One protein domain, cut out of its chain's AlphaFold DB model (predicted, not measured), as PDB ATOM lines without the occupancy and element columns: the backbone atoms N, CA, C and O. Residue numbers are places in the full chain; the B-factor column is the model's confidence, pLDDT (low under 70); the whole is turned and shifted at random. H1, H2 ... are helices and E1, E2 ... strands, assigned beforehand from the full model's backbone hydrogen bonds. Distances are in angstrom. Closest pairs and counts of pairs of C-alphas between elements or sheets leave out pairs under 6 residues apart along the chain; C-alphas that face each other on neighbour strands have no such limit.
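This is residues 76 to 221 of the 232 residues of an uncharacterized protein of Clostridiaceae bacterium (UniProt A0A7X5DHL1). A strongly twisted sheet of six strands makes the core, with H2 packed on one face and H4 on the other: three layers, a sheet with helices on both its faces. H5 stands at the sheet's E7 edge, and H1 packs on H2. The printed part has 146 residues with five named helices and seven named strands, in the order H1 E1 H2 E2 E3 E4 H3 E5 H4 E6 E7 H5. The sheet order is E1 E3 E2 E5 E6 E7, mixed, and the class is mixed, helices and strands. The whole is compact and rounded, with a radius of gyration of the C-alphas of 14.6 A and spans of 41 by 32 by 29 A.

Begin at H1, residues 88 to 95, which touches H2, residues 113 to 123, at a steep tilt of 60 degrees; the closest C-alphas, of Gln 90 and Asp 115, are 6.1 A apart. Edge strand E1, residues 103 to 107, is antiparallel to E3, residues 135 to 140, with N 104 and O 138 at 3.0 A. E3 forms a hairpin with E2, residues 127 to 132, where N 130 and O 137 are 2.9 A apart. E1, H2 and E2 make a split strand-helix-strand unit, its two strands running the same way with E3 between them, and its crossover is right-handed. E4, residues 145 to 147, pairs with no named strand, and H3, residues 150 to 157, only grazes the sheet with residues 156 to 157. E5, residues 163 to 168, is antiparallel to E2, with N 165 and O 129 at 2.8 A. H2 has a height of 6.4 A over the sheet; its closest C-alphas to E5, of Arg 117 and Thr 168, are 5.8 A apart. E6, residues 191 to 195, is parallel to E5, with N 195 and O 167 at 2.8 A. H4, residues 180 to 186, lies over E6 at a height of 8.5 A, on the opposite face to H2; E5, H4 and E6 are a strand-helix-strand unit, parallel neighbours with a helix between, its crossover right-handed. E6 and E7, residues 202 to 206, form a hairpin, with N 194 and O 203 at 2.8 A. H5, residues 209 to 221, lies over E7 and stands up from the sheet at 51 degrees, on the same face as H2; the C-alphas of Gly 206 and Thr 212, their closest, are 4.5 A apart. Every O i to N i+4 pair is within hydrogen-bond range in H1, H3, H4 and H5, and 6 of 7 in H2.

Find C-alpha 88 at (56.881, 33.189, -7.232), where H1 begins. Go on to H2, 15.0 A long, then E2 at 16.7 A and E3 at 16.6 A. E5, 15.6 A, begins at C-alpha 163, (37.910, 43.808, -23.546). H5, 18.6 A, ends at C-alpha 221, (25.418, 54.086, -5.089).

The two C-alphas farthest apart, of Asn 99 and Arg 221, are 41.2 A apart. The printed part has no cut, and the link from E5 to H4, 11 residues, is long. Mean pLDDT of the printed part is 87.5; residues 76 to 80 and residue 172 are under 70.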
ATOM      1  N   SER A  76      60.255  61.597 -13.304       42.75
ATOM      2  CA  SER A  76      60.982  61.930 -12.074       42.75
ATOM      3  C   SER A  76      60.452  61.297 -10.773       42.75
ATOM      4  O   SER A  76      61.126  61.409  -9.752       42.75
ATOM      5  N   LEU A  77      59.303  60.600 -10.771       50.81
ATOM      6  CA  LEU A  77      58.695  60.028  -9.547       50.81
ATOM      7  C   LEU A  77      58.377  58.520  -9.611       50.81
ATOM      8  O   LEU A  77      57.565  58.023  -8.827       50.81
ATOM      9  N   ILE A  78      59.002  57.771 -10.524       58.28
ATOM     10  CA  ILE A  78      58.820  56.314 -10.607       58.28
ATOM     11  C   ILE A  78      59.516  55.646  -9.411       58.28
ATOM     12  O   ILE A  78      60.730  55.431  -9.412       58.28
ATOM     13  N   GLN A  79      58.747  55.306  -8.377       56.22
ATOM     14  CA  GLN A  79      59.261  54.585  -7.217       56.22
ATOM     15  C   GLN A  79      59.460  53.109  -7.584       56.22
ATOM     16  O   GLN A  79      58.506  52.334  -7.630       56.22
ATOM     17  N   ARG A  80      60.710  52.721  -7.856       67.50
ATOM     18  CA  ARG A  80      61.071  51.324  -8.122       67.50
ATOM     19  C   ARG A  80      61.306  50.587  -6.806       67.50
ATOM     20  O   ARG A  80      62.238  50.888  -6.067       67.50
ATOM     21  N   GLY A  81      60.438  49.629  -6.512       70.81
ATOM     22  CA  GLY A  81      60.658  48.599  -5.506       70.81
ATOM     23  C   GLY A  81      61.653  47.539  -5.985       70.81
ATOM     24  O   GLY A  81      62.184  47.601  -7.090       70.81
ATOM     25  N   SER A  82      61.897  46.528  -5.150       80.94
ATOM     26  CA  SER A  82      62.791  45.421  -5.501       80.94
ATOM     27  C   SER A  82      62.032  44.264  -6.152       80.94
ATOM     28  O   SER A  82      61.022  43.805  -5.612       80.94
ATOM     29  N   ILE A  83      62.573  43.703  -7.239       83.62
ATOM     30  CA  ILE A  83      62.083  42.457  -7.863       83.62
ATOM     31  C   ILE A  83      62.063  41.295  -6.853       83.62
ATOM     32  O   ILE A  83      61.187  40.434  -6.923       83.62
ATOM     33  N   SER A  84      62.959  41.293  -5.857       86.38
ATOM     34  CA  SER A  84      62.987  40.259  -4.810       86.38
ATOM     35  C   SER A  84      61.731  40.234  -3.929       86.38
ATOM     36  O   SER A  84      61.455  39.213  -3.304       86.38
ATOM     37  N   SER A  85      60.948  41.320  -3.903       87.69
ATOM     38  CA  SER A  85      59.689  41.403  -3.148       87.69
ATOM     39  C   SER A  85      58.498  40.731  -3.843       87.69
ATOM     40  O   SER A  85      57.468  40.493  -3.211       87.69
ATOM     41  N   LEU A  86      58.625  40.401  -5.132       93.31
ATOM     42  CA  LEU A  86      57.582  39.721  -5.894       93.31
ATOM     43  C   LEU A  86      57.442  38.273  -5.429       93.31
ATOM     44  O   LEU A  86      58.444  37.608  -5.182       93.31
ATOM     45  N   ASN A  87      56.221  37.743  -5.367       95.06
ATOM     46  CA  ASN A  87      56.025  36.312  -5.109       95.06
ATOM     47  C   ASN A  87      56.420  35.456  -6.332       95.06
ATOM     48  O   ASN A  87      56.641  35.977  -7.425       95.06
ATOM     49  N   LYS A  88      56.477  34.126  -6.165       94.56
ATOM     50  CA  LYS A  88      56.881  33.189  -7.232       94.56
ATOM     51  C   LYS A  88      56.122  33.424  -8.544       94.56
ATOM     52  O   LYS A  88      56.744  33.613  -9.578       94.56
ATOM     53  N   ARG A  89      54.793  33.507  -8.473       93.50
ATOM     54  CA  ARG A  89      53.918  33.708  -9.636       93.50
ATOM     55  C   ARG A  89      54.178  35.038 -10.352       93.50
ATOM     56  O   ARG A  89      54.112  35.102 -11.572       93.50
ATOM     57  N   GLN A  90      54.444  36.103  -9.601       96.00
ATOM     58  CA  GLN A  90      54.757  37.421 -10.157       96.00
ATOM     59  C   GLN A  90      56.134  37.440 -10.820       96.00
ATOM     60  O   GLN A  90      56.270  38.007 -11.897       96.00
ATOM     61  N   ARG A  91      57.135  36.786 -10.219       94.69
ATOM     62  CA  ARG A  91      58.467  36.655 -10.827       94.69
ATOM     63  C   ARG A  91      58.414  35.869 -12.130       94.69
ATOM     64  O   ARG A  91      58.896  36.370 -13.133       94.69
ATOM     65  N   GLU A  92      57.732  34.725 -12.141       93.50
ATOM     66  CA  GLU A  92      57.528  33.923 -13.357       93.50
ATOM     67  C   GLU A  92      56.816  34.730 -14.456       93.50
ATOM     68  O   GLU A  92      57.182  34.662 -15.626       93.50
ATOM     69  N   LEU A  93      55.818  35.548 -14.095       93.69
ATOM     70  CA  LEU A  93      55.161  36.439 -15.054       93.69
ATOM     71  C   LEU A  93      56.110  37.524 -15.588       93.69
ATOM     72  O   LEU A  93      56.032  37.866 -16.766       93.69
ATOM     73  N   LEU A  94      56.983  38.069 -14.739       92.94
ATOM     74  CA  LEU A  94      57.944  39.097 -15.133       92.94
ATOM     75  C   LEU A  94      59.068  38.537 -16.012       92.94
ATOM     76  O   LEU A  94      59.482  39.212 -16.944       92.94
ATOM     77  N   GLU A  95      59.518  37.308 -15.767       92.62
ATOM     78  CA  GLU A  95      60.495  36.609 -16.614       92.62
ATOM     79  C   GLU A  95      59.973  36.420 -18.047       92.62
ATOM     80  O   GLU A  95      60.725  36.559 -19.008       92.62
ATOM     81  N   LEU A  96      58.666  36.177 -18.200       91.94
ATOM     82  CA  LEU A  96      57.993  36.090 -19.503       91.94
ATOM     83  C   LEU A  96      57.778  37.457 -20.176       91.94
ATOM     84  O   LEU A  96      57.480  37.514 -21.366       91.94
ATOM     85  N   LEU A  97      57.896  38.544 -19.414       92.06
ATOM     86  CA  LEU A  97      57.721  39.933 -19.843       92.06
ATOM     87  C   LEU A  97      58.993  40.729 -19.533       92.06
ATOM     88  O   LEU A  97      58.922  41.820 -18.961       92.06
ATOM     89  N   ASN A  98      60.165  40.155 -19.809       86.00
ATOM     90  CA  ASN A  98      61.444  40.653 -19.306       86.00
ATOM     91  C   ASN A  98      61.793  42.054 -19.838       86.00
ATOM     92  O   ASN A  98      62.407  42.851 -19.123       86.00
ATOM     93  N   ASN A  99      61.347  42.388 -21.048       86.62
ATOM     94  CA  ASN A  99      61.624  43.654 -21.713       86.62
ATOM     95  C   ASN A  99      60.345  44.482 -21.937       86.62
ATOM     96  O   ASN A  99      59.265  43.934 -22.165       86.62
ATOM     97  N   PRO A 100      60.440  45.824 -21.921       84.12
ATOM     98  CA  PRO A 100      59.381  46.684 -22.436       84.12
ATOM     99  C   PRO A 100      58.981  46.320 -23.871       84.12
ATOM    100  O   PRO A 100      59.844  46.133 -24.726       84.12
ATOM    101  N   GLY A 101      57.677  46.264 -24.138       83.25
ATOM    102  CA  GLY A 101      57.106  45.814 -25.409       83.25
ATOM    103  C   GLY A 101      56.807  44.314 -25.463       83.25
ATOM    104  O   GLY A 101      56.062  43.891 -26.347       83.25
ATOM    105  N   ASP A 102      57.318  43.519 -24.514       88.56
ATOM    106  CA  ASP A 102      56.977  42.101 -24.432       88.56
ATOM    107  C   ASP A 102      55.479  41.925 -24.162       88.56
ATOM    108  O   ASP A 102      54.830  42.697 -23.440       88.56
ATOM    109  N   THR A 103      54.927  40.866 -24.750       95.31
ATOM    110  CA  THR A 103      53.519  40.507 -24.603       95.31
ATOM    111  C   THR A 103      53.363  39.026 -24.318       95.31
ATOM    112  O   THR A 103      54.165  38.204 -24.755       95.31
ATOM    113  N   ILE A 104      52.300  38.669 -23.598       95.69
ATOM    114  CA  ILE A 104      51.961  37.269 -23.350       95.69
ATOM    115  C   ILE A 104      50.454  37.053 -23.316       95.69
ATOM    116  O   ILE A 104      49.703  37.850 -22.753       95.69
ATOM    117  N   ILE A 105      50.013  35.921 -23.866       96.50
ATOM    118  CA  ILE A 105      48.655  35.409 -23.686       96.50
ATOM    119  C   ILE A 105      48.687  34.288 -22.649       96.50
ATOM    120  O   ILE A 105      49.301  33.247 -22.861       96.50
ATOM    121  N   ILE A 106      47.978  34.475 -21.540       94.38
ATOM    122  CA  ILE A 106      47.954  33.534 -20.414       94.38
ATOM    123  C   ILE A 106      46.519  33.245 -19.962       94.38
ATOM    124  O   ILE A 106      45.572  33.959 -20.298       94.38
ATOM    125  N   ARG A 107      46.311  32.166 -19.201       95.56
ATOM    126  CA  ARG A 107      44.997  31.837 -18.629       95.56
ATOM    127  C   ARG A 107      44.529  32.951 -17.690       95.56
ATOM    128  O   ARG A 107      45.282  33.426 -16.843       95.56
ATOM    129  N   LYS A 108      43.240  33.303 -17.764       94.00
ATOM    130  CA  LYS A 108      42.618  34.371 -16.961       94.00
ATOM    131  C   LYS A 108      42.863  34.215 -15.459       94.00
ATOM    132  O   LYS A 108      43.052  35.211 -14.775       94.00
ATOM    133  N   LYS A 109      42.854  32.977 -14.953       94.31
ATOM    134  CA  LYS A 109      43.049  32.665 -13.528       94.31
ATOM    135  C   LYS A 109      44.509  32.786 -13.059       94.31
ATOM    136  O   LYS A 109      44.737  32.816 -11.859       94.31
ATOM    137  N   SER A 110      45.478  32.850 -13.973       93.38
ATOM    138  CA  SER A 110      46.911  32.840 -13.636       93.38
ATOM    139  C   SER A 110      47.478  34.231 -13.338       93.38
ATOM    140  O   SER A 110      48.487  34.349 -12.651       93.38
ATOM    141  N   VAL A 111      46.817  35.292 -13.796       96.56
ATOM    142  CA  VAL A 111      47.243  36.691 -13.634       96.56
ATOM    143  C   VAL A 111      46.067  37.533 -13.161       96.56
ATOM    144  O   VAL A 111      44.932  37.181 -13.450       96.56
ATOM    145  N   SER A 112      46.300  38.640 -12.463       97.12
ATOM    146  CA  SER A 112      45.285  39.617 -12.050       97.12
ATOM    147  C   SER A 112      45.851  41.042 -12.103       97.12
ATOM    148  O   SER A 112      47.064  41.210 -12.184       97.12
ATOM    149  N   MET A 113      45.002  42.074 -12.019       97.19
ATOM    150  CA  MET A 113      45.487  43.463 -11.916       97.19
ATOM    151  C   MET A 113      46.333  43.695 -10.652       97.19
ATOM    152  O   MET A 113      47.273  44.482 -10.679       97.19
ATOM    153  N   ASN A 114      46.072  42.943  -9.575       96.19
ATOM    154  CA  ASN A 114      46.915  42.951  -8.376       96.19
ATOM    155  C   ASN A 114      48.321  42.390  -8.624       96.19
ATOM    156  O   ASN A 114      49.256  42.776  -7.935       96.19
ATOM    157  N   ASP A 115      48.493  41.498  -9.595       97.19
ATOM    158  CA  ASP A 115      49.832  41.050  -9.984       97.19
ATOM    159  C   ASP A 115      50.537  42.117 -10.794       97.19
ATOM    160  O   ASP A 115      51.666  42.475 -10.473       97.19
ATOM    161  N   LEU A 116      49.844  42.680 -11.785       97.00
ATOM    162  CA  LEU A 116      50.417  43.710 -12.642       97.00
ATOM    163  C   LEU A 116      50.860  44.935 -11.844       97.00
ATOM    164  O   LEU A 116      51.947  45.441 -12.082       97.00
ATOM    165  N   ARG A 117      50.090  45.376 -10.841       94.25
ATOM    166  CA  ARG A 117      50.491  46.533 -10.024       94.25
ATOM    167  C   ARG A 117      51.721  46.274  -9.152       94.25
ATOM    168  O   ARG A 117      52.448  47.210  -8.828       94.25
ATOM    169  N   GLN A 118      51.949  45.015  -8.771       94.69
ATOM    170  CA  GLN A 118      53.165  44.609  -8.070       94.69
ATOM    171  C   GLN A 118      54.355  44.605  -9.028       94.69
ATOM    172  O   GLN A 118      55.422  45.100  -8.672       94.69
ATOM    173  N   LEU A 119      54.155  44.147 -10.271       94.56
ATOM    174  CA  LEU A 119      55.175  44.266 -11.314       94.56
ATOM    175  C   LEU A 119      55.511  45.730 -11.592       94.56
ATOM    176  O   LEU A 119      56.681  46.081 -11.586       94.56
ATOM    177  N   THR A 120      54.507  46.597 -11.720       93.62
ATOM    178  CA  THR A 120      54.687  48.047 -11.870       93.62
ATOM    179  C   THR A 120      55.485  48.658 -10.732       93.62
ATOM    180  O   THR A 120      56.389  49.446 -10.991       93.62
ATOM    181  N   LYS A 121      55.217  48.272  -9.478       91.12
ATOM    182  CA  LYS A 121      56.035  48.703  -8.339       91.12
ATOM    183  C   LYS A 121      57.486  48.243  -8.493       91.12
ATOM    184  O   LYS A 121      58.389  49.021  -8.231       91.12
ATOM    185  N   ALA A 122      57.727  47.003  -8.917       90.50
ATOM    186  CA  ALA A 122      59.078  46.456  -9.045       90.50
ATOM    187  C   ALA A 122      59.868  47.016 -10.243       90.50
ATOM    188  O   ALA A 122      61.073  47.224 -10.140       90.50
ATOM    189  N   THR A 123      59.218  47.252 -11.383       90.06
ATOM    190  CA  THR A 123      59.894  47.644 -12.632       90.06
ATOM    191  C   THR A 123      59.832  49.141 -12.899       90.06
ATOM    192  O   THR A 123      60.723  49.700 -13.540       90.06
ATOM    193  N   GLY A 124      58.790  49.803 -12.400       89.62
ATOM    194  CA  GLY A 124      58.444  51.156 -12.799       89.62
ATOM    195  C   GLY A 124      57.776  51.247 -14.173       89.62
ATOM    196  O   GLY A 124      57.713  52.343 -14.723       89.62
ATOM    197  N   ASP A 125      57.295  50.127 -14.721       91.44
ATOM    198  CA  ASP A 125      56.604  50.079 -16.011       91.44
ATOM    199  C   ASP A 125      55.086  49.910 -15.849       91.44
ATOM    200  O   ASP A 125      54.585  49.208 -14.966       91.44
ATOM    201  N   GLU A 126      54.357  50.540 -16.757       92.44
ATOM    202  CA  GLU A 126      52.933  50.370 -17.015       92.44
ATOM    203  C   GLU A 126      52.659  48.992 -17.639       92.44
ATOM    204  O   GLU A 126      53.431  48.508 -18.469       92.44
ATOM    205  N   PHE A 127      51.555  48.347 -17.267       95.88
ATOM    206  CA  PHE A 127      51.107  47.097 -17.878       95.88
ATOM    207  C   PHE A 127      49.647  47.198 -18.293       95.88
ATOM    208  O   PHE A 127      48.816  47.643 -17.506       95.88
ATOM    209  N   ASN A 128      49.318  46.682 -19.479       97.31
ATOM    210  CA  ASN A 128      47.936  46.541 -19.938       97.31
ATOM    211  C   ASN A 128      47.432  45.118 -19.773       97.31
ATOM    212  O   ASN A 128      48.171  44.155 -19.976       97.31
ATOM    213  N   MET A 129      46.136  44.991 -19.495       98.38
ATOM    214  CA  MET A 129      45.424  43.722 -19.494       98.38
ATOM    215  C   MET A 129      44.204  43.785 -20.407       98.38
ATOM    216  O   MET A 129      43.286  44.574 -20.181       98.38
ATOM    217  N   PHE A 130      44.124  42.860 -21.358       98.19
ATOM    218  CA  PHE A 130      42.907  42.579 -22.119       98.19
ATOM    219  C   PHE A 130      42.382  41.198 -21.740       98.19
ATOM    220  O   PHE A 130      43.169  40.282 -21.508       98.19
ATOM    221  N   THR A 131      41.063  41.033 -21.639       98.19
ATOM    222  CA  THR A 131      40.433  39.749 -21.299       98.19
ATOM    223  C   THR A 131      39.523  39.292 -22.437       98.19
ATOM    224  O   THR A 131      38.529  39.955 -22.744       98.19
ATOM    225  N   ASN A 132      39.801  38.101 -22.975       95.06
ATOM    226  CA  ASN A 132      38.952  37.395 -23.932       95.06
ATOM    227  C   ASN A 132      38.600  36.004 -23.381       95.06
ATOM    228  O   ASN A 132      39.426  35.085 -23.361       95.06
ATOM    229  N   GLY A 133      37.375  35.859 -22.866       94.62
ATOM    230  CA  GLY A 133      36.901  34.618 -22.254       94.62
ATOM    231  C   GLY A 133      37.823  34.116 -21.133       94.62
ATOM    232  O   GLY A 133      38.017  34.781 -20.112       94.62
ATOM    233  N   GLY A 134      38.385  32.917 -21.317       93.38
ATOM    234  CA  GLY A 134      39.293  32.261 -20.369       93.38
ATOM    235  C   GLY A 134      40.761  32.699 -20.449       93.38
ATOM    236  O   GLY A 134      41.589  32.126 -19.738       93.38
ATOM    237  N   ARG A 135      41.106  33.680 -21.293       96.88
ATOM    238  CA  ARG A 135      42.485  34.126 -21.552       96.88
ATOM    239  C   ARG A 135      42.655  35.629 -21.335       96.88
ATOM    240  O   ARG A 135      41.685  36.388 -21.376       96.88
ATOM    241  N   ARG A 136      43.897  36.040 -21.090       98.12
ATOM    242  CA  ARG A 136      44.314  37.434 -20.945       98.12
ATOM    243  C   ARG A 136      45.547  37.717 -21.786       98.12
ATOM    244  O   ARG A 136      46.493  36.942 -21.704       98.12
ATOM    245  N   LEU A 137      45.521  38.812 -22.541       98.19
ATOM    246  CA  LEU A 137      46.721  39.420 -23.111       98.19
ATOM    247  C   LEU A 137      47.285  40.399 -22.082       98.19
ATOM    248  O   LEU A 137      46.538  41.238 -21.571       98.19
ATOM    249  N   ILE A 138      48.580  40.289 -21.807       98.00
ATOM    250  CA  ILE A 138      49.346  41.225 -20.989       98.00
ATOM    251  C   ILE A 138      50.401  41.878 -21.873       98.00
ATOM    252  O   ILE A 138      51.044  41.183 -22.657       98.00
ATOM    253  N   ILE A 139      50.566  43.191 -21.744       96.81
ATOM    254  CA  ILE A 139      51.560  43.980 -22.483       96.81
ATOM    255  C   ILE A 139      52.356  44.774 -21.457       96.81
ATOM    256  O   ILE A 139      51.747  45.487 -20.657       96.81
ATOM    257  N   ARG A 140      53.685  44.658 -21.478       94.69
ATOM    258  CA  ARG A 140      54.569  45.495 -20.661       94.69
ATOM    259  C   ARG A 140      54.951  46.756 -21.431       94.69
ATOM    260  O   ARG A 140      55.392  46.678 -22.573       94.69
ATOM    261  N   GLY A 141      54.798  47.914 -20.804       91.12
ATOM    262  CA  GLY A 141      55.235  49.202 -21.330       91.12
ATOM    263  C   GLY A 141      56.682  49.538 -20.998       91.12
ATOM    264  O   GLY A 141      57.413  48.742 -20.412       91.12
ATOM    265  N   LYS A 142      57.079  50.754 -21.367       87.81
ATOM    266  CA  LYS A 142      58.329  51.396 -20.961       87.81
ATOM    267  C   LYS A 142      57.984  52.637 -20.148       87.81
ATOM    268  O   LYS A 142      57.498  53.620 -20.707       87.81
ATOM    269  N   GLY A 143      58.232  52.607 -18.842       86.50
ATOM    270  CA  GLY A 143      57.781  53.673 -17.953       86.50
ATOM    271  C   GLY A 143      56.263  53.829 -18.031       86.50
ATOM    272  O   GLY A 143      55.531  52.870 -17.821       86.50
ATOM    273  N   ASN A 144      55.795  55.023 -18.381       81.94
ATOM    274  CA  ASN A 144      54.379  55.361 -18.513       81.94
ATOM    275  C   ASN A 144      53.784  55.106 -19.905       81.94
ATOM    276  O   ASN A 144      52.654  55.516 -20.137       81.94
ATOM    277  N   GLN A 145      54.524  54.521 -20.848       81.69
ATOM    278  CA  GLN A 145      54.079  54.391 -22.235       81.69
ATOM    279  C   GLN A 145      53.961  52.928 -22.649       81.69
ATOM    280  O   GLN A 145      54.910  52.155 -22.509       81.69
ATOM    281  N   ILE A 146      52.829  52.565 -23.254       85.81
ATOM    282  CA  ILE A 146      52.679  51.286 -23.953       85.81
ATOM    283  C   ILE A 146      52.561  51.529 -25.448       85.81
ATOM    284  O   ILE A 146      51.649  52.210 -25.920       85.81
ATOM    285  N   GLN A 147      53.488  50.924 -26.183       82.88
ATOM    286  CA  GLN A 147      53.539  50.936 -27.633       82.88
ATOM    287  C   GLN A 147      53.587  49.500 -28.149       82.88
ATOM    288  O   GLN A 147      54.306  48.665 -27.605       82.88
ATOM    289  N   VAL A 148      52.823  49.226 -29.201       83.94
ATOM    290  CA  VAL A 148      52.753  47.908 -29.846       83.94
ATOM    291  C   VAL A 148      53.059  48.010 -31.340       83.94
ATOM    292  O   VAL A 148      53.140  49.107 -31.900       83.94
ATOM    293  N   SER A 149      53.230  46.869 -32.011       82.62
ATOM    294  CA  SER A 149      53.279  46.847 -33.475       82.62
ATOM    295  C   SER A 149      51.940  47.295 -34.067       82.62
ATOM    296  O   SER A 149      50.889  47.179 -33.432       82.62
ATOM    297  N   ARG A 150      51.963  47.778 -35.314       80.06
ATOM    298  CA  ARG A 150      50.737  48.187 -36.006       80.06
ATOM    299  C   ARG A 150      49.734  47.038 -36.130       80.06
ATOM    300  O   ARG A 150      48.548  47.233 -35.897       80.06
ATOM    301  N   GLU A 151      50.230  45.847 -36.451       84.31
ATOM    302  CA  GLU A 151      49.421  44.633 -36.584       84.31
ATOM    303  C   GLU A 151      48.699  44.306 -35.273       84.31
ATOM    304  O   GLU A 151      47.484  44.141 -35.260       84.31
ATOM    305  N   MET A 152      49.420  44.328 -34.148       87.81
ATOM    306  CA  MET A 152      48.813  44.100 -32.839       87.81
ATOM    307  C   MET A 152      47.826  45.209 -32.462       87.81
ATOM    308  O   MET A 152      46.804  44.927 -31.844       87.81
ATOM    309  N   TYR A 153      48.106  46.464 -32.821       87.31
ATOM    310  CA  TYR A 153      47.178  47.569 -32.590       87.31
ATOM    311  C   TYR A 153      45.847  47.354 -33.323       87.31
ATOM    312  O   TYR A 153      44.781  47.487 -32.722       87.31
ATOM    313  N   ASP A 154      45.900  46.965 -34.598       86.00
ATOM    314  CA  ASP A 154      44.707  46.683 -35.400       86.00
ATOM    315  C   ASP A 154      43.946  45.438 -34.863       86.00
ATOM    316  O   ASP A 154      42.713  45.442 -34.787       86.00
ATOM    317  N   ASP A 155      44.653  44.409 -34.378       90.12
ATOM    318  CA  ASP A 155      44.058  43.251 -33.683       90.12
ATOM    319  C   ASP A 155      43.362  43.644 -32.363       90.12
ATOM    320  O   ASP A 155      42.288  43.139 -32.020       90.12
ATOM    321  N   ILE A 156      43.965  44.560 -31.600       92.31
ATOM    322  CA  ILE A 156      43.388  45.102 -30.366       92.31
ATOM    323  C   ILE A 156      42.091  45.852 -30.677       92.31
ATOM    324  O   ILE A 156      41.075  45.600 -30.027       92.31
ATOM    325  N   LEU A 157      42.101  46.730 -31.685       89.94
ATOM    326  CA  LEU A 157      40.918  47.503 -32.075       89.94
ATOM    327  C   LEU A 157      39.796  46.634 -32.654       89.94
ATOM    328  O   LEU A 157      38.625  46.931 -32.439       89.94
ATOM    329  N   SER A 158      40.135  45.546 -33.346       87.88
ATOM    330  CA  SER A 158      39.151  44.580 -33.856       87.88
ATOM    331  C   SER A 158      38.642  43.595 -32.796       87.88
ATOM    332  O   SER A 158      37.736  42.807 -33.066       87.88
ATOM    333  N   GLY A 159      39.179  43.649 -31.571       86.94
ATOM    334  CA  GLY A 159      38.699  42.859 -30.439       86.94
ATOM    335  C   GLY A 159      39.248  41.432 -30.368       86.94
ATOM    336  O   GLY A 159      38.741  40.642 -29.568       86.94
ATOM    337  N   VAL A 160      40.307  41.096 -31.117       91.75
ATOM    338  CA  VAL A 160      40.973  39.773 -31.081       91.75
ATOM    339  C   VAL A 160      41.346  39.381 -29.645       91.75
ATOM    340  O   VAL A 160      41.133  38.244 -29.205       91.75
ATOM    341  N   TYR A 161      41.832  40.350 -28.868       93.81
ATOM    342  CA  TYR A 161      42.257  40.161 -27.477       93.81
ATOM    343  C   TYR A 161      41.172  40.481 -26.440       93.81
ATOM    344  O   TYR A 161      41.403  40.357 -25.234       93.81
ATOM    345  N   GLY A 162      39.958  40.800 -26.893       93.75
ATOM    346  CA  GLY A 162      38.794  41.050 -26.053       93.75
ATOM    347  C   GLY A 162      38.788  42.434 -25.403       93.75
ATOM    348  O   GLY A 162      39.275  43.410 -25.963       93.75
ATOM    349  N   LYS A 163      38.173  42.527 -24.220       96.62
ATOM    350  CA  LYS A 163      37.910  43.808 -23.546       96.62
ATOM    351  C   LYS A 163      39.140  44.314 -22.810       96.62
ATOM    352  O   LYS A 163      39.768  43.551 -22.067       96.62
ATOM    353  N   PHE A 164      39.414  45.608 -22.924       97.19
ATOM    354  CA  PHE A 164      40.452  46.268 -22.142       97.19
ATOM    355  C   PHE A 164      40.037  46.279 -20.668       97.19
ATOM    356  O   PHE A 164      39.097  46.957 -20.270       97.19
ATOM    357  N   SER A 165      40.665  45.434 -19.854       97.06
ATOM    358  CA  SER A 165      40.280  45.237 -18.451       97.06
ATOM    359  C   SER A 165      40.826  46.347 -17.558       97.06
ATOM    360  O   SER A 165      40.198  46.717 -16.563       97.06
ATOM    361  N   GLY A 166      41.992  46.868 -17.921       96.06
ATOM    362  CA  GLY A 166      42.645  47.955 -17.225       96.06
ATOM    363  C   GLY A 166      44.134  47.988 -17.488       96.06
ATOM    364  O   GLY A 166      44.688  47.107 -18.154       96.06
ATOM    365  N   HIS A 167      44.759  48.995 -16.904       95.56
ATOM    366  CA  HIS A 167      46.195  49.182 -16.926       95.56
ATOM    367  C   HIS A 167      46.714  49.710 -15.598       95.56
ATOM    368  O   HIS A 167      45.931  50.070 -14.713       95.56
ATOM    369  N   THR A 168      48.031  49.695 -15.433       94.56
ATOM    370  CA  THR A 168      48.696  50.134 -14.208       94.56
ATOM    371  C   THR A 168      49.477  51.425 -14.412       94.56
ATOM    372  O   THR A 168      50.131  51.584 -15.428       94.56
ATOM    373  N   HIS A 169      49.470  52.333 -13.438       89.88
ATOM    374  CA  HIS A 169      50.294  53.540 -13.460       89.88
ATOM    375  C   HIS A 169      51.521  53.370 -12.548       89.88
ATOM    376  O   HIS A 169      51.364  53.017 -11.374       89.88
ATOM    377  N   PRO A 170      52.744  53.643 -13.041       83.94
ATOM    378  CA  PRO A 170      53.961  53.596 -12.226       83.94
ATOM    379  C   PRO A 170      54.129  54.776 -11.256       83.94
ATOM    380  O   PRO A 170      54.980  54.710 -10.371       83.94
ATOM    381  N   GLY A 171      53.330  55.840 -11.389       74.25
ATOM    382  CA  GLY A 171      53.340  57.003 -10.494       74.25
ATOM    383  C   GLY A 171      51.978  57.283  -9.851       74.25
ATOM    384  O   GLY A 171      50.978  56.674 -10.209       74.25
ATOM    385  N   ARG A 172      51.935  58.285  -8.965       66.75
ATOM    386  CA  ARG A 172      50.846  58.516  -7.991       66.75
ATOM    387  C   ARG A 172      49.505  59.033  -8.524       66.75
ATOM    388  O   ARG A 172      48.633  59.385  -7.732       66.75
ATOM    389  N   SER A 173      49.331  59.142  -9.838       80.88
ATOM    390  CA  SER A 173      48.067  59.632 -10.391       80.88
ATOM    391  C   SER A 173      47.186  58.460 -10.789       80.88
ATOM    392  O   SER A 173      47.599  57.616 -11.573       80.88
ATOM    393  N   LEU A 174      45.952  58.438 -10.291       84.62
ATOM    394  CA  LEU A 174      44.904  57.516 -10.743       84.62
ATOM    395  C   LEU A 174      43.967  58.167 -11.768       84.62
ATOM    396  O   LEU A 174      42.872  57.654 -12.022       84.62
ATOM    397  N   ASP A 175      44.356  59.325 -12.298       84.88
ATOM    398  CA  ASP A 175      43.585  60.025 -13.311       84.88
ATOM    399  C   ASP A 175      44.001  59.579 -14.714       84.88
ATOM    400  O   ASP A 175      45.180  59.285 -14.927       84.88
ATOM    401  N   PRO A 176      43.059  59.545 -15.673       82.94
ATOM    402  CA  PRO A 176      43.351  59.119 -17.031       82.94
ATOM    403  C   PRO A 176      44.449  59.954 -17.690       82.94
ATOM    404  O   PRO A 176      44.485  61.191 -17.612       82.94
ATOM    405  N   GLY A 177      45.331  59.243 -18.373       82.19
ATOM    406  CA  GLY A 177      46.278  59.771 -19.328       82.19
ATOM    407  C   GLY A 177      45.606  60.376 -20.564       82.19
ATOM    408  O   GLY A 177      44.470  60.023 -20.886       82.19
ATOM    409  N   PRO A 178      46.292  61.256 -21.317       81.50
ATOM    410  CA  PRO A 178      45.760  61.815 -22.563       81.50
ATOM    411  C   PRO A 178      45.390  60.759 -23.619       81.50
ATOM    412  O   PRO A 178      44.552  61.040 -24.471       81.50
ATOM    413  N   ALA A 179      45.988  59.562 -23.584       84.50
ATOM    414  CA  ALA A 179      45.686  58.481 -24.526       84.50
ATOM    415  C   ALA A 179      44.562  57.531 -24.061       84.50
ATOM    416  O   ALA A 179      43.966  56.855 -24.898       84.50
ATOM    417  N   ASP A 180      44.210  57.527 -22.774       87.19
ATOM    418  CA  ASP A 180      43.300  56.539 -22.180       87.19
ATOM    419  C   ASP A 180      41.864  56.666 -22.711       87.19
ATOM    420  O   ASP A 180      41.272  55.705 -23.211       87.19
ATOM    421  N   GLU A 181      41.290  57.869 -22.626       85.56
ATOM    422  CA  GLU A 181      39.918  58.135 -23.074       85.56
ATOM    423  C   GLU A 181      39.768  57.982 -24.604       85.56
ATOM    424  O   GLU A 181      38.851  57.272 -25.040       85.56
ATOM    425  N   PRO A 182      40.666  58.539 -25.454       87.06
ATOM    426  CA  PRO A 182      40.635  58.285 -26.895       87.06
ATOM    427  C   PRO A 182      40.759  56.805 -27.256       87.06
ATOM    428  O   PRO A 182      40.117  56.347 -28.203       87.06
ATOM    429  N   PHE A 183      41.562  56.038 -26.515       89.31
ATOM    430  CA  PHE A 183      41.705  54.610 -26.757       89.31
ATOM    431  C   PHE A 183      40.412  53.844 -26.442       89.31
ATOM    432  O   PHE A 183      39.973  53.035 -27.260       89.31
ATOM    433  N   LEU A 184      39.719  54.163 -25.341       88.00
ATOM    434  CA  LEU A 184      38.395  53.592 -25.055       88.00
ATOM    435  C   LEU A 184      37.348  53.908 -26.129       88.00
ATOM    436  O   LEU A 184      36.526  53.044 -26.449       88.00
ATOM    437  N   LYS A 185      37.384  55.117 -26.707       86.88
ATOM    438  CA  LYS A 185      36.519  55.479 -27.842       86.88
ATOM    439  C   LYS A 185      36.803  54.599 -29.055       86.88
ATOM    440  O   LYS A 185      35.866  54.048 -29.625       86.88
ATOM    441  N   LYS A 186      38.080  54.414 -29.413       87.75
ATOM    442  CA  LYS A 186      38.490  53.548 -30.533       87.75
ATOM    443  C   LYS A 186      38.074  52.088 -30.325       87.75
ATOM    444  O   LYS A 186      37.674  51.437 -31.280       87.75
ATOM    445  N   LEU A 187      38.122  51.598 -29.086       87.56
ATOM    446  CA  LEU A 187      37.658  50.255 -28.724       87.56
ATOM    447  C   LEU A 187      36.126  50.105 -28.708       87.56
ATOM    448  O   LEU A 187      35.632  48.998 -28.503       87.56
ATOM    449  N   GLY A 188      35.363  51.199 -28.808       86.44
ATOM    450  CA  GLY A 188      33.919  51.180 -28.559       86.44
ATOM    451  C   GLY A 188      33.562  50.731 -27.134       86.44
ATOM    452  O   GLY A 188      32.453  50.262 -26.883       86.44
ATOM    453  N   GLN A 189      34.500  50.841 -26.187       89.75
ATOM    454  CA  GLN A 189      34.335  50.361 -24.820       89.75
ATOM    455  C   GLN A 189      33.998  51.525 -23.890       89.75
ATOM    456  O   GLN A 189      34.737  52.499 -23.811       89.75
ATOM    457  N   THR A 190      32.905  51.412 -23.138       87.12
ATOM    458  CA  THR A 190      32.403  52.516 -22.302       87.12
ATOM    459  C   THR A 190      33.297  52.851 -21.115       87.12
ATOM    460  O   THR A 190      33.292  53.993 -20.661       87.12
ATOM    461  N   ARG A 191      34.039  51.868 -20.587       89.50
ATOM    462  CA  ARG A 191      34.858  52.023 -19.378       89.50
ATOM    463  C   ARG A 191      35.998  51.025 -19.265       89.50
ATOM    464  O   ARG A 191      35.869  49.914 -19.767       89.50
ATOM    465  N   SER A 192      37.045  51.374 -18.526       94.94
ATOM    466  CA  SER A 192      38.126  50.479 -18.081       94.94
ATOM    467  C   SER A 192      38.625  50.914 -16.694       94.94
ATOM    468  O   SER A 192      37.996  51.754 -16.046       94.94
ATOM    469  N   SER A 193      39.702  50.312 -16.188       94.56
ATOM    470  CA  SER A 193      40.255  50.622 -14.868       94.56
ATOM    471  C   SER A 193      41.735  50.997 -14.903       94.56
ATOM    472  O   SER A 193      42.516  50.394 -15.626       94.56
ATOM    473  N   ILE A 194      42.105  51.972 -14.079       93.31
ATOM    474  CA  ILE A 194      43.479  52.390 -13.809       93.31
ATOM    475  C   ILE A 194      43.831  51.887 -12.420       93.31
ATOM    476  O   ILE A 194      43.088  52.122 -11.465       93.31
ATOM    477  N   TRP A 195      44.957  51.204 -12.296       94.06
ATOM    478  CA  TRP A 195      45.474  50.709 -11.030       94.06
ATOM    479  C   TRP A 195      46.779  51.422 -10.726       94.06
ATOM    480  O   TRP A 195      47.714  51.345 -11.510       94.06
ATOM    481  N   GLY A 196      46.884  52.090  -9.584       89.94
ATOM    482  CA  GLY A 196      48.182  52.603  -9.154       89.94
ATOM    483  C   GLY A 196      49.133  51.451  -8.841       89.94
ATOM    484  O   GLY A 196      48.720  50.279  -8.825       89.94
ATOM    485  N   ASN A 197      50.379  51.765  -8.499       81.19
ATOM    486  CA  ASN A 197      51.297  50.773  -7.933       81.19
ATOM    487  C   ASN A 197      50.700  50.119  -6.663       81.19
ATOM    488  O   ASN A 197      49.637  50.506  -6.179       81.19
ATOM    489  N   ALA A 198      51.343  49.085  -6.129       76.56
ATOM    490  CA  ALA A 198      50.774  48.265  -5.055       76.56
ATOM    491  C   ALA A 198      50.308  49.015  -3.795       76.56
ATOM    492  O   ALA A 198      49.423  48.510  -3.105       76.56
ATOM    493  N   ASP A 199      50.860  50.199  -3.527       79.25
ATOM    494  CA  ASP A 199      50.562  50.996  -2.334       79.25
ATOM    495  C   ASP A 199      49.414  52.000  -2.567       79.25
ATOM    496  O   ASP A 199      49.003  52.721  -1.661       79.25
ATOM    497  N   GLU A 200      48.870  52.044  -3.784       83.56
ATOM    498  CA  GLU A 200      47.849  53.000  -4.202       83.56
ATOM    499  C   GLU A 200      46.468  52.344  -4.383       83.56
ATOM    500  O   GLU A 200      46.273  51.131  -4.249       83.56
ATOM    501  N   GLY A 201      45.465  53.150  -4.728       89.50
ATOM    502  CA  GLY A 201      44.133  52.670  -5.096       89.50
ATOM    503  C   GLY A 201      44.017  52.243  -6.561       89.50
ATOM    504  O   GLY A 201      44.990  52.166  -7.309       89.50
ATOM    505  N   TRP A 202      42.782  52.006  -6.984       92.50
ATOM    506  CA  TRP A 202      42.405  51.856  -8.387       92.50
ATOM    507  C   TRP A 202      41.162  52.701  -8.663       92.50
ATOM    508  O   TRP A 202      40.415  53.048  -7.744       92.50
ATOM    509  N   ARG A 203      40.941  53.069  -9.924       90.00
ATOM    510  CA  ARG A 203      39.797  53.877 -10.359       90.00
ATOM    511  C   ARG A 203      39.235  53.368 -11.672       90.00
ATOM    512  O   ARG A 203      39.967  52.888 -12.527       90.00
ATOM    513  N   ILE A 204      37.927  53.521 -11.851       90.25
ATOM    514  CA  ILE A 204      37.286  53.348 -13.159       90.25
ATOM    515  C   ILE A 204      37.328  54.674 -13.912       90.25
ATOM    516  O   ILE A 204      37.176  55.745 -13.310       90.25
ATOM    517  N   PHE A 205      37.512  54.589 -15.222       88.00
ATOM    518  CA  PHE A 205      37.392  55.707 -16.145       88.00
ATOM    519  C   PHE A 205      36.554  55.310 -17.358       88.00
ATOM    520  O   PHE A 205      36.455  54.127 -17.693       88.00
ATOM    521  N   GLY A 206      35.902  56.300 -17.954       83.50
ATOM    522  CA  GLY A 206      35.073  56.172 -19.142       83.50
ATOM    523  C   GLY A 206      35.699  56.846 -20.356       83.50
ATOM    524  O   GLY A 206      36.817  57.344 -20.303       83.50
ATOM    525  N   GLN A 207      34.949  56.873 -21.454       82.12
ATOM    526  CA  GLN A 207      35.348  57.537 -22.702       82.12
ATOM    527  C   GLN A 207      35.427  59.065 -22.596       82.12
ATOM    528  O   GLN A 207      35.975  59.700 -23.485       82.12
ATOM    529  N   GLU A 208      34.838  59.650 -21.556       75.81
ATOM    530  CA  GLU A 208      34.799  61.094 -21.331       75.81
ATOM    531  C   GLU A 208      34.887  61.392 -19.826       75.81
ATOM    532  O   GLU A 208      34.456  60.560 -19.007       75.81
ATOM    533  N   PRO A 209      35.317  62.601 -19.425       74.81
ATOM    534  CA  PRO A 209      35.365  62.987 -18.016       74.81
ATOM    535  C   PRO A 209      33.992  62.945 -17.325       74.81
ATOM    536  O   PRO A 209      33.877  62.521 -16.170       74.81
ATOM    537  N   TRP A 210      32.925  63.343 -18.026       73.56
ATOM    538  CA  TRP A 210      31.563  63.321 -17.481       73.56
ATOM    539  C   TRP A 210      31.045  61.887 -17.295       73.56
ATOM    540  O   TRP A 210      30.497  61.569 -16.239       73.56
ATOM    541  N   LEU A 211      31.308  60.999 -18.259       73.31
ATOM    542  CA  LEU A 211      30.943  59.585 -18.182       73.31
ATOM    543  C   LEU A 211      31.724  58.883 -17.063       73.31
ATOM    544  O   LEU A 211      31.178  58.077 -16.313       73.31
ATOM    545  N   THR A 212      32.998  59.244 -16.887       74.75
ATOM    546  CA  THR A 212      33.813  58.804 -15.751       74.75
ATOM    547  C   THR A 212      33.144  59.145 -14.416       74.75
ATOM    548  O   THR A 212      33.060  58.288 -13.532       74.75
ATOM    549  N   LYS A 213      32.639  60.375 -14.260       74.81
ATOM    550  CA  LYS A 213      31.925  60.808 -13.048       74.81
ATOM    551  C   LYS A 213      30.629  60.020 -12.842       74.81
ATOM    552  O   LYS A 213      30.373  59.567 -11.730       74.81
ATOM    553  N   GLU A 214      29.849  59.813 -13.898       77.75
ATOM    554  CA  GLU A 214      28.594  59.059 -13.840       77.75
ATOM    555  C   GLU A 214      28.812  57.597 -13.429       77.75
ATOM    556  O   GLU A 214      28.191  57.122 -12.477       77.75
ATOM    557  N   ILE A 215      29.762  56.907 -14.071       78.25
ATOM    558  CA  ILE A 215      30.115  55.521 -13.736       78.25
ATOM    559  C   ILE A 215      30.537  55.408 -12.267       78.25
ATOM    560  O   ILE A 215      30.156  54.461 -11.578       78.25
ATOM    561  N   ARG A 216      31.323  56.369 -11.771       78.31
ATOM    562  CA  ARG A 216      31.779  56.388 -10.375       78.31
ATOM    563  C   ARG A 216      30.629  56.624  -9.401       78.31
ATOM    564  O   ARG A 216      30.552  55.935  -8.389       78.31
ATOM    565  N   ASN A 217      29.729  57.551  -9.715       79.00
ATOM    566  CA  ASN A 217      28.546  57.805  -8.897       79.00
ATOM    567  C   ASN A 217      27.669  56.556  -8.793       79.00
ATOM    568  O   ASN A 217      27.229  56.212  -7.700       79.00
ATOM    569  N   GLU A 218      27.472  55.846  -9.903       79.38
ATOM    570  CA  GLU A 218      26.695  54.609  -9.919       79.38
ATOM    571  C   GLU A 218      27.344  53.498  -9.084       79.38
ATOM    572  O   GLU A 218      26.675  52.858  -8.277       79.38
ATOM    573  N   LEU A 219      28.660  53.312  -9.194       77.94
ATOM    574  CA  LEU A 219      29.380  52.337  -8.367       77.94
ATOM    575  C   LEU A 219      29.304  52.673  -6.880       77.94
ATOM    576  O   LEU A 219      29.102  51.778  -6.062       77.94
ATOM    577  N   ASN A 220      29.432  53.953  -6.530       79.50
ATOM    578  CA  ASN A 220      29.270  54.396  -5.154       79.50
ATOM    579  C   ASN A 220      27.854  54.099  -4.664       79.50
ATOM    580  O   ASN A 220      27.718  53.497  -3.604       79.50
ATOM    581  N   ARG A 221      26.808  54.432  -5.436       79.88
ATOM    582  CA  ARG A 221      25.418  54.086  -5.089       79.88
ATOM    583  C   ARG A 221      25.268  52.590  -4.811       79.88
ATOM    584  O   ARG A 221      24.748  52.226  -3.764       79.88
TER     585      ARG A 221